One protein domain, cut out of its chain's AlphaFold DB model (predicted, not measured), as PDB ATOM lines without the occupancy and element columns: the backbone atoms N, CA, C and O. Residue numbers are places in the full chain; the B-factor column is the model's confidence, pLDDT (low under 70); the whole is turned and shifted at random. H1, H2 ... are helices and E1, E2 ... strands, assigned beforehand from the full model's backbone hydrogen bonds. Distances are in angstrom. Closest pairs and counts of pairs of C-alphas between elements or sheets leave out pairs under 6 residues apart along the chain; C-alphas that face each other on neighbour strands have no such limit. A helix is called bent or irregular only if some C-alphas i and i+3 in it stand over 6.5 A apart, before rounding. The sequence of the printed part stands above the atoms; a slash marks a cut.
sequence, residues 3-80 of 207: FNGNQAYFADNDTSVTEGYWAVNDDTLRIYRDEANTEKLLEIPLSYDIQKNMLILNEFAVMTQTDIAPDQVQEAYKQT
ATOM      1  N   PHE A   3     267.925 171.171 238.433       74.56
ATOM      2  CA  PHE A   3     266.926 172.240 238.520       74.56
ATOM      3  C   PHE A   3     267.590 173.608 238.655       74.56
ATOM      4  O   PHE A   3     268.553 173.752 239.406       74.56
ATOM      5  N   ASN A   4     267.050 174.617 237.973       76.25
ATOM      6  CA  ASN A   4     267.437 176.022 238.124       76.25
ATOM      7  C   ASN A   4     266.166 176.880 238.117       76.25
ATOM      8  O   ASN A   4     265.520 177.053 237.082       76.25
ATOM      9  N   GLY A   5     265.747 177.352 239.293       81.31
ATOM     10  CA  GLY A   5     264.443 177.996 239.447       81.31
ATOM     11  C   GLY A   5     263.291 177.076 239.014       81.31
ATOM     12  O   GLY A   5     263.125 175.984 239.557       81.31
ATOM     13  N   ASN A   6     262.490 177.514 238.037       82.44
ATOM     14  CA  ASN A   6     261.384 176.738 237.456       82.44
ATOM     15  C   ASN A   6     261.796 175.866 236.253       82.44
ATOM     16  O   ASN A   6     260.956 175.135 235.723       82.44
ATOM     17  N   GLN A   7     263.061 175.915 235.833       81.94
ATOM     18  CA  GLN A   7     263.590 175.107 234.737       81.94
ATOM     19  C   GLN A   7     264.180 173.796 235.261       81.94
ATOM     20  O   GLN A   7     264.707 173.718 236.374       81.94
ATOM     21  N   ALA A   8     264.078 172.754 234.444       79.56
ATOM     22  CA  ALA A   8     264.655 171.443 234.674       79.56
ATOM     23  C   ALA A   8     265.440 170.989 233.441       79.56
ATOM     24  O   ALA A   8     265.001 171.171 232.303       79.56
ATOM     25  N   TYR A   9     266.579 170.352 233.684       80.88
ATOM     26  CA  TYR A   9     267.484 169.880 232.647       80.88
ATOM     27  C   TYR A   9     267.758 168.380 232.781       80.88
ATOM     28  O   TYR A   9     268.001 167.851 233.877       80.88
ATOM     29  N   PHE A  10     267.754 167.701 231.637       73.62
ATOM     30  CA  PHE A  10     267.895 166.257 231.512       73.62
ATOM     31  C   PHE A  10     269.085 165.943 230.628       73.62
ATOM     32  O   PHE A  10     269.105 166.341 229.470       73.62
ATOM     33  N   ALA A  11     270.061 165.224 231.173       71.81
ATOM     34  CA  ALA A  11     271.083 164.600 230.354       71.81
ATOM     35  C   ALA A  11     270.449 163.427 229.599       71.81
ATOM     36  O   ALA A  11     269.942 162.494 230.224       71.81
ATOM     37  N   ASP A  12     270.476 163.486 228.272       73.12
ATOM     38  CA  ASP A  12     270.107 162.374 227.407       73.12
ATOM     39  C   ASP A  12     271.313 161.446 227.178       73.12
ATOM     40  O   ASP A  12     272.475 161.838 227.338       73.12
ATOM     41  N   ASN A  13     271.044 160.202 226.768       72.81
ATOM     42  CA  ASN A  13     272.072 159.172 226.544       72.81
ATOM     43  C   ASN A  13     273.055 159.504 225.403       72.81
ATOM     44  O   ASN A  13     274.072 158.829 225.251       72.81
ATOM     45  N   ASP A  14     272.746 160.497 224.570       72.88
ATOM     46  CA  ASP A  14     273.504 160.886 223.380       72.88
ATOM     47  C   ASP A  14     274.283 162.199 223.562       72.88
ATOM     48  O   ASP A  14     274.640 162.841 222.575       72.88
ATOM     49  N   THR A  15     274.578 162.583 224.809       69.19
ATOM     50  CA  THR A  15     275.247 163.835 225.226       69.19
ATOM     51  C   THR A  15     274.420 165.111 225.057       69.19
ATOM     52  O   THR A  15     274.875 166.183 225.457       69.19
ATOM     53  N   SER A  16     273.202 165.030 224.515       77.50
ATOM     54  CA  SER A  16     272.311 166.186 224.432       77.50
ATOM     55  C   SER A  16     271.649 166.498 225.779       77.50
ATOM     56  O   SER A  16     271.645 165.679 226.700       77.50
ATOM     57  N   VAL A  17     271.158 167.727 225.935       79.50
ATOM     58  CA  VAL A  17     270.419 168.141 227.129       79.50
ATOM     59  C   VAL A  17     269.024 168.562 226.710       79.50
ATOM     60  O   VAL A  17     268.864 169.513 225.942       79.50
ATOM     61  N   THR A  18     268.017 167.874 227.236       81.88
ATOM     62  CA  THR A  18     266.627 168.297 227.107       81.88
ATOM     63  C   THR A  18     266.307 169.312 228.203       81.88
ATOM     64  O   THR A  18     266.468 169.041 229.395       81.88
ATOM     65  N   GLU A  19     265.852 170.492 227.790       86.12
ATOM     66  CA  GLU A  19     265.351 171.545 228.673       86.12
ATOM     67  C   GLU A  19     263.825 171.460 228.800       86.12
ATOM     68  O   GLU A  19     263.111 171.196 227.826       86.12
ATOM     69  N   GLY A  20     263.323 171.717 230.003       86.06
ATOM     70  CA  GLY A  20     261.903 171.874 230.269       86.06
ATOM     71  C   GLY A  20     261.634 172.697 231.523       86.06
ATOM     72  O   GLY A  20     262.543 173.213 232.166       86.06
ATOM     73  N   TYR A  21     260.363 172.791 231.880       85.56
ATOM     74  CA  TYR A  21     259.856 173.440 233.083       85.56
ATOM     75  C   TYR A  21     259.257 172.384 233.990       85.56
ATOM     76  O   TYR A  21     258.593 171.469 233.506       85.56
ATOM     77  N   TRP A  22     259.491 172.476 235.293       85.12
ATOM     78  CA  TRP A  22     258.995 171.473 236.228       85.12
ATOM     79  C   TRP A  22     257.870 172.014 237.101       85.12
ATOM     80  O   TRP A  22     257.837 173.184 237.478       85.12
ATOM     81  N   ALA A  23     256.949 171.124 237.450       82.12
ATOM     82  CA  ALA A  23     255.944 171.363 238.469       82.12
ATOM     83  C   ALA A  23     255.695 170.073 239.250       82.12
ATOM     84  O   ALA A  23     255.733 168.974 238.694       82.12
ATOM     85  N   VAL A  24     255.409 170.213 240.540       79.81
ATOM     86  CA  VAL A  24     254.935 169.103 241.371       79.81
ATOM     87  C   VAL A  24     253.426 169.215 241.488       79.81
ATOM     88  O   VAL A  24     252.903 170.268 241.842       79.81
ATOM     89  N   ASN A  25     252.742 168.117 241.192       77.94
ATOM     90  CA  ASN A  25     251.303 167.980 241.344       77.94
ATOM     91  C   ASN A  25     251.025 166.674 242.082       77.94
ATOM     92  O   ASN A  25     251.318 165.598 241.549       77.94
ATOM     93  N   ASP A  26     250.421 166.788 243.261       81.12
ATOM     94  CA  ASP A  26     250.139 165.672 244.165       81.12
ATOM     95  C   ASP A  26     251.401 164.817 244.396       81.12
ATOM     96  O   ASP A  26     252.403 165.322 244.904       81.12
ATOM     97  N   ASP A  27     251.377 163.566 243.936       81.88
ATOM     98  CA  ASP A  27     252.442 162.570 244.080       81.88
ATOM     99  C   ASP A  27     253.259 162.418 242.783       81.88
ATOM    100  O   ASP A  27     253.760 161.342 242.457       81.88
ATOM    101  N   THR A  28     253.337 163.468 241.959       80.75
ATOM    102  CA  THR A  28     254.040 163.418 240.669       80.75
ATOM    103  C   THR A  28     254.861 164.667 240.399       80.75
ATOM    104  O   THR A  28     254.373 165.795 240.494       80.75
ATOM    105  N   LEU A  29     256.105 164.452 239.979       82.06
ATOM    106  CA  LEU A  29     256.915 165.463 239.319       82.06
ATOM    107  C   LEU A  29     256.592 165.432 237.820       82.06
ATOM    108  O   LEU A  29     256.736 164.400 237.161       82.06
ATOM    109  N   ARG A  30     256.153 166.562 237.267       84.19
ATOM    110  CA  ARG A  30     255.881 166.728 235.836       84.19
ATOM    111  C   ARG A  30     256.857 167.705 235.217       84.19
ATOM    112  O   ARG A  30     257.214 168.703 235.834       84.19
ATOM    113  N   ILE A  31     257.232 167.416 233.978       82.25
ATOM    114  CA  ILE A  31     258.101 168.254 233.160       82.25
ATOM    115  C   ILE A  31     257.340 168.653 231.909       82.25
ATOM    116  O   ILE A  31     256.711 167.811 231.263       82.25
ATOM    117  N   TYR A  32     257.425 169.925 231.563       84.94
ATOM    118  CA  TYR A  32     256.743 170.562 230.454       84.94
ATOM    119  C   TYR A  32     257.754 171.199 229.510       84.94
ATOM    120  O   TYR A  32     258.853 171.564 229.915       84.94
ATOM    121  N   ARG A  33     257.398 171.332 228.236       87.62
ATOM    122  CA  ARG A  33     258.235 172.033 227.254       87.62
ATOM    123  C   ARG A  33     258.159 173.551 227.417       87.62
ATOM    124  O   ARG A  33     259.089 174.256 227.039       87.62
ATOM    125  N   ASP A  34     257.052 174.041 227.958       86.06
ATOM    126  CA  ASP A  34     256.718 175.452 228.087       86.06
ATOM    127  C   ASP A  34     256.470 175.856 229.544       86.06
ATOM    128  O   ASP A  34     255.968 175.074 230.348       86.06
ATOM    129  N   GLU A  35     256.749 177.121 229.855       86.50
ATOM    130  CA  GLU A  35     256.553 177.692 231.194       86.50
ATOM    131  C   GLU A  35     255.079 177.711 231.633       86.50
ATOM    132  O   GLU A  35     254.776 177.680 232.825       86.50
ATOM    133  N   ALA A  36     254.137 177.728 230.681       87.12
ATOM    134  CA  ALA A  36     252.708 177.696 230.981       87.12
ATOM    135  C   ALA A  36     252.206 176.293 231.376       87.12
ATOM    136  O   ALA A  36     251.022 176.140 231.688       87.12
ATOM    137  N   ASN A  37     253.092 175.289 231.409       84.62
ATOM    138  CA  ASN A  37     252.807 173.908 231.784       84.62
ATOM    139  C   ASN A  37     251.682 173.275 230.945       84.62
ATOM    140  O   ASN A  37     250.799 172.588 231.472       84.62
ATOM    141  N   THR A  38     251.694 173.516 229.632       85.81
ATOM    142  CA  THR A  38     250.649 173.035 228.715       85.81
ATOM    143  C   THR A  38     251.067 171.801 227.916       85.81
ATOM    144  O   THR A  38     250.247 170.909 227.690       85.81
ATOM    145  N   GLU A  39     252.343 171.685 227.553       86.38
ATOM    146  CA  GLU A  39     252.902 170.573 226.785       86.38
ATOM    147  C   GLU A  39     253.754 169.665 227.675       86.38
ATOM    148  O   GLU A  39     254.945 169.895 227.882       86.38
ATOM    149  N   LYS A  40     253.144 168.601 228.209       87.00
ATOM    150  CA  LYS A  40     253.838 167.637 229.073       87.00
ATOM    151  C   LYS A  40     254.868 166.816 228.287       87.00
ATOM    152  O   LYS A  40     254.513 166.133 227.329       87.00
ATOM    153  N   LEU A  41     256.113 166.825 228.756       82.75
ATOM    154  CA  LEU A  41     257.222 166.007 228.261       82.75
ATOM    155  C   LEU A  41     257.370 164.704 229.048       82.75
ATOM    156  O   LEU A  41     257.515 163.639 228.455       82.75
ATOM    157  N   LEU A  42     257.324 164.788 230.381       80.50
ATOM    158  CA  LEU A  42     257.613 163.665 231.270       80.50
ATOM    159  C   LEU A  42     256.762 163.741 232.541       80.50
ATOM    160  O   LEU A  42     256.384 164.820 232.997       80.50
ATOM    161  N   GLU A  43     256.458 162.580 233.112       84.06
ATOM    162  CA  GLU A  43     255.789 162.442 234.402       84.06
ATOM    163  C   GLU A  43     256.491 161.345 235.197       84.06
ATOM    164  O   GLU A  43     256.675 160.239 234.692       84.06
ATOM    165  N   ILE A  44     256.910 161.676 236.414       80.56
ATOM    166  CA  ILE A  44     257.685 160.809 237.296       80.56
ATOM    167  C   ILE A  44     256.914 160.684 238.615       80.56
ATOM    168  O   ILE A  44     256.627 161.716 239.234       80.56
ATOM    169  N   PRO A  45     256.578 159.460 239.063       79.56
ATOM    170  CA  PRO A  45     256.022 159.244 240.393       79.56
ATOM    171  C   PRO A  45     256.964 159.795 241.463       79.56
ATOM    172  O   PRO A  45     258.168 159.553 241.412       79.56
ATOM    173  N   LEU A  46     256.420 160.528 242.421       78.38
ATOM    174  CA  LEU A  46     257.148 161.175 243.498       78.38
ATOM    175  C   LEU A  46     256.594 160.668 244.824       78.38
ATOM    176  O   LEU A  46     255.390 160.708 245.061       78.38
ATOM    177  N   SER A  47     257.474 160.195 245.698       75.25
ATOM    178  CA  SER A  47     257.148 159.936 247.094       75.25
ATOM    179  C   SER A  47     258.136 160.669 247.993       75.25
ATOM    180  O   SER A  47     259.264 160.968 247.606       75.25
ATOM    181  N   TYR A  48     257.682 161.029 249.188       69.19
ATOM    182  CA  TYR A  48     258.492 161.748 250.160       69.19
ATOM    183  C   TYR A  48     258.563 160.933 251.446       69.19
ATOM    184  O   TYR A  48     257.543 160.666 252.085       69.19
ATOM    185  N   ASP A  49     259.774 160.523 251.813       63.88
ATOM    186  CA  ASP A  49     260.039 159.896 253.099       63.88
ATOM    187  C   ASP A  49     260.210 161.001 254.147       63.88
ATOM    188  O   ASP A  49     261.263 161.632 254.251       63.88
ATOM    189  N   ILE A  50     259.146 161.241 254.918       60.50
ATOM    190  CA  ILE A  50     259.096 162.273 255.965       60.50
ATOM    191  C   ILE A  50     260.117 161.993 257.075       60.50
ATOM    192  O   ILE A  50     260.634 162.931 257.678       60.50
ATOM    193  N   GLN A  51     260.407 160.721 257.369       50.84
ATOM    194  CA  GLN A  51     261.340 160.366 258.440       50.84
ATOM    195  C   GLN A  51     262.781 160.656 258.031       50.84
ATOM    196  O   GLN A  51     263.572 161.096 258.861       50.84
ATOM    197  N   LYS A  52     263.102 160.446 256.752       47.31
ATOM    198  CA  LYS A  52     264.446 160.649 256.196       47.31
ATOM    199  C   LYS A  52     264.621 161.991 255.482       47.31
ATOM    200  O   LYS A  52     265.706 162.268 254.984       47.31
ATOM    201  N   ASN A  53     263.571 162.815 255.420       50.09
ATOM    202  CA  ASN A  53     263.520 164.062 254.651       50.09
ATOM    203  C   ASN A  53     264.004 163.878 253.196       50.09
ATOM    204  O   ASN A  53     264.741 164.707 252.662       50.09
ATOM    205  N   MET A  54     263.617 162.768 252.563       54.69
ATOM    206  CA  MET A  54     264.146 162.344 251.268       54.69
ATOM    207  C   MET A  54     263.055 162.334 250.201       54.69
ATOM    208  O   MET A  54     261.974 161.776 250.404       54.69
ATOM    209  N   LEU A  55     263.359 162.924 249.045       62.38
ATOM    210  CA  LEU A  55     262.526 162.830 247.851       62.38
ATOM    211  C   LEU A  55     262.904 161.576 247.057       62.38
ATOM    212  O   LEU A  55     264.066 161.382 246.706       62.38
ATOM    213  N   ILE A  56     261.920 160.737 246.757       64.75
ATOM    214  CA  ILE A  56     262.076 159.512 245.974       64.75
ATOM    215  C   ILE A  56     261.334 159.713 244.657       64.75
ATOM    216  O   ILE A  56     260.151 160.056 244.636       64.75
ATOM    217  N   LEU A  57     262.030 159.496 243.549       69.25
ATOM    218  CA  LEU A  57     261.496 159.638 242.201       69.25
ATOM    219  C   LEU A  57     261.501 158.267 241.522       69.25
ATOM    220  O   LEU A  57     262.555 157.672 241.318       69.25
ATOM    221  N   ASN A  58     260.318 157.770 241.156       66.56
ATOM    222  CA  ASN A  58     260.120 156.467 240.512       66.56
ATOM    223  C   ASN A  58     260.824 155.314 241.254       66.56
ATOM    224  O   ASN A  58     261.534 154.529 240.636       66.56
ATOM    225  N   GLU A  59     260.649 155.251 242.578       57.88
ATOM    226  CA  GLU A  59     261.253 154.245 243.477       57.88
ATOM    227  C   GLU A  59     262.783 154.329 243.641       57.88
ATOM    228  O   GLU A  59     263.353 153.563 244.415       57.88
ATOM    229  N   PHE A  60     263.450 155.296 243.003       53.25
ATOM    230  CA  PHE A  60     264.875 155.563 243.192       53.25
ATOM    231  C   PHE A  60     265.093 156.880 243.941       53.25
ATOM    232  O   PHE A  60     264.434 157.891 243.680       53.25
ATOM    233  N   ALA A  61     266.047 156.890 244.872       45.12
ATOM    234  CA  ALA A  61     266.568 158.135 245.420       45.12
ATOM    235  C   ALA A  61     267.347 158.847 244.304       45.12
ATOM    236  O   ALA A  61     268.359 158.342 243.819       45.12
ATOM    237  N   VAL A  62     266.846 159.995 243.851       53.59
ATOM    238  CA  VAL A  62     267.528 160.812 242.847       53.59
ATOM    239  C   VAL A  62     268.240 161.930 243.580       53.59
ATOM    240  O   VAL A  62     267.601 162.770 244.209       53.59
ATOM    241  N   MET A  63     269.565 161.960 243.480       52.81
ATOM    242  CA  MET A  63     270.335 163.106 243.941       52.81
ATOM    243  C   MET A  63     270.071 164.263 242.965       52.81
ATOM    244  O   MET A  63     270.409 164.194 241.781       52.81
ATOM    245  N   THR A  64     269.370 165.297 243.427       55.31
ATOM    246  CA  THR A  64     269.037 166.475 242.618       55.31
ATOM    247  C   THR A  64     270.105 167.541 242.827       55.31
ATOM    248  O   THR A  64     270.233 168.053 243.937       55.31
ATOM    249  N   GLN A  65     270.845 167.907 241.780       61.66
ATOM    250  CA  GLN A  65     271.677 169.113 241.832       61.66
ATOM    251  C   GLN A  65     270.804 170.349 241.575       61.66
ATOM    252  O   GLN A  65     270.037 170.391 240.605       61.66
ATOM    253  N   THR A  66     270.907 171.338 242.460       62.12
ATOM    254  CA  THR A  66     270.245 172.645 242.343       62.12
ATOM    255  C   THR A  66     271.195 173.671 241.728       62.12
ATOM    256  O   THR A  66     272.407 173.558 241.882       62.12
ATOM    257  N   ASP A  67     270.644 174.677 241.050       70.88
ATOM    258  CA  ASP A  67     271.363 175.807 240.438       70.88
ATOM    259  C   ASP A  67     272.396 175.412 239.368       70.88
ATOM    260  O   ASP A  67     273.403 176.090 239.164       70.88
ATOM    261  N   ILE A  68     272.136 174.320 238.646       70.88
ATOM    262  CA  ILE A  68     273.016 173.842 237.576       70.88
ATOM    263  C   ILE A  68     272.710 174.529 236.238       70.88
ATOM    264  O   ILE A  68     271.550 174.653 235.834       70.88
ATOM    265  N   ALA A  69     273.751 174.976 235.532       76.50
ATOM    266  CA  ALA A  69     273.616 175.522 234.183       76.50
ATOM    267  C   ALA A  69     273.453 174.397 233.135       76.50
ATOM    268  O   ALA A  69     273.985 173.302 233.335       76.50
ATOM    269  N   PRO A  70     272.758 174.636 232.001       72.38
ATOM    270  CA  PRO A  70     272.476 173.599 231.000       72.38
ATOM    271  C   PRO A  70     273.714 172.835 230.506       72.38
ATOM    272  O   PRO A  70     273.662 171.624 230.306       72.38
ATOM    273  N   ASP A  71     274.836 173.530 230.329       80.69
ATOM    274  CA  ASP A  71     276.107 172.982 229.849       80.69
ATOM    275  C   ASP A  71     276.838 172.113 230.886       80.69
ATOM    276  O   ASP A  71     277.736 171.354 230.526       80.69
ATOM    277  N   GLN A  72     276.431 172.161 232.156       78.75
ATOM    278  CA  GLN A  72     277.011 171.375 233.250       78.75
ATOM    279  C   GLN A  72     276.254 170.062 233.516       78.75
ATOM    280  O   GLN A  72     276.761 169.175 234.202       78.75
ATOM    281  N   VAL A  73     275.048 169.903 232.962       74.38
ATOM    282  CA  VAL A  73     274.120 168.803 233.287       74.38
ATOM    283  C   VAL A  73     274.658 167.433 232.879       74.38
ATOM    284  O   VAL A  73     274.466 166.459 233.607       74.38
ATOM    285  N   GLN A  74     275.352 167.351 231.745       73.19
ATOM    286  CA  GLN A  74     275.966 166.106 231.274       73.19
ATOM    287  C   GLN A  74     277.109 165.647 232.180       73.19
ATOM    288  O   GLN A  74     277.186 164.475 232.543       73.19
ATOM    289  N   GLU A  75     277.965 166.578 232.597       80.25
ATOM    290  CA  GLU A  75     279.063 166.271 233.511       80.25
ATOM    291  C   GLU A  75     278.526 165.852 234.887       80.25
ATOM    292  O   GLU A  75     278.938 164.828 235.425       80.25
ATOM    293  N   ALA A  76     277.521 166.559 235.412       74.50
ATOM    294  CA  ALA A  76     276.860 166.184 236.660       74.50
ATOM    295  C   ALA A  76     276.186 164.803 236.592       74.50
ATOM    296  O   ALA A  76     276.236 164.040 237.561       74.50
ATOM    297  N   TYR A  77     275.569 164.454 235.457       72.88
ATOM    298  CA  TYR A  77     275.014 163.117 235.237       72.88
ATOM    299  C   TYR A  77     276.104 162.046 235.282       72.88
ATOM    300  O   TYR A  77     275.954 161.058 236.000       72.88
ATOM    301  N   LYS A  78     277.212 162.262 234.567       76.94
ATOM    302  CA  LYS A  78     278.346 161.338 234.545       76.94
ATOM    303  C   LYS A  78     278.919 161.123 235.948       76.94
ATOM    304  O   LYS A  78     279.029 159.984 236.384       76.94
ATOM    305  N   GLN A  79     279.176 162.205 236.675       80.88
ATOM    306  CA  GLN A  79     279.670 162.183 238.054       80.88
ATOM    307  C   GLN A  79     278.731 161.426 239.005       80.88
ATOM    308  O   GLN A  79     279.168 160.597 239.799       80.88
ATOM    309  N   THR A  80     277.421 161.660 238.891       75.75
ATOM    310  CA  THR A  80     276.420 160.938 239.694       75.75
ATOM    311  C   THR A  80     276.398 159.454 239.332       75.75
ATOM    312  O   THR A  80     276.315 158.603 240.212       75.75
TER     313      THR A  80
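This is residues 3 to 80 of the 207 residues of an uncharacterized protein of Ruminococcus sp. CAG:353 (UniProt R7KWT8). Five antiparallel strands form one sheet curled like part of a barrel, and the short helix H1 packs on it at the E1 edge. The stretch of residues 58 to 69 crosses the open side from E5 back to H1. The printed part has 78 residues, with five named strands and then one named helix along the chain, E1, E2, E3, E4, E5 and H1; the sheet's order is E1, E2, E3, E4, E5, and the class is mixed, helices and strands. The whole is compact, with a radius of gyration of the C-alphas of 12.7 A and spans of 35 by 32 by 21 A.

E1, residues 7 to 11, begins at C-alpha 7 (263.590, 175.107, 234.737). E2, residues 17 to 25, is 23.8 A long and bends by 51 degrees at residue 21. E3 is residues 28 to 32; E4, residues 40 to 49, measures 26.0 A; E5 is residues 54 to 57. H1, residues 70 to 80, spans 15.9 A and ends at C-alpha 80 (276.420, 160.938, 239.694); it is irregular, with C-alphas 71 and 74 7.0 A apart.

The strongly twisted sheet is a meander, each strand the antiparallel neighbour and hairpin partner of the one before. Within hydrogen-bond range are N 8 and O 20 at 2.8 A for E1 and E2, N 32 and O 21 at 2.7 A for E2 and E3, N 44 and O 29 at 2.8 A for E3 and E4, and N 56 and O 47 at 2.8 A for E4 and E5. Pairing is staggered: E2 pairs with E1 over residues 17 to 21 and with E3 over 21 to 25. E1 and E5, the edge strands, are apart. H1 is on one face of the sheet, making two layers, at a height over the sheet of 6.1 A. It lies over E1, slantwise to the strands at 53 degrees on the local plane; their closest C-alphas, of Ala 11 and Gln 74, are 5.2 A apart. In H1, 5 of 7 O i to N i+4 pairs are within range.

The C-alphas farthest apart, of Asp 14 and Gln 51, are 37.1 A apart. The printed part has no cut, and the link from E5 to H1 is long. Mean pLDDT of the printed part is 74.4; residue 15 and residues 48 to 66 are under 70.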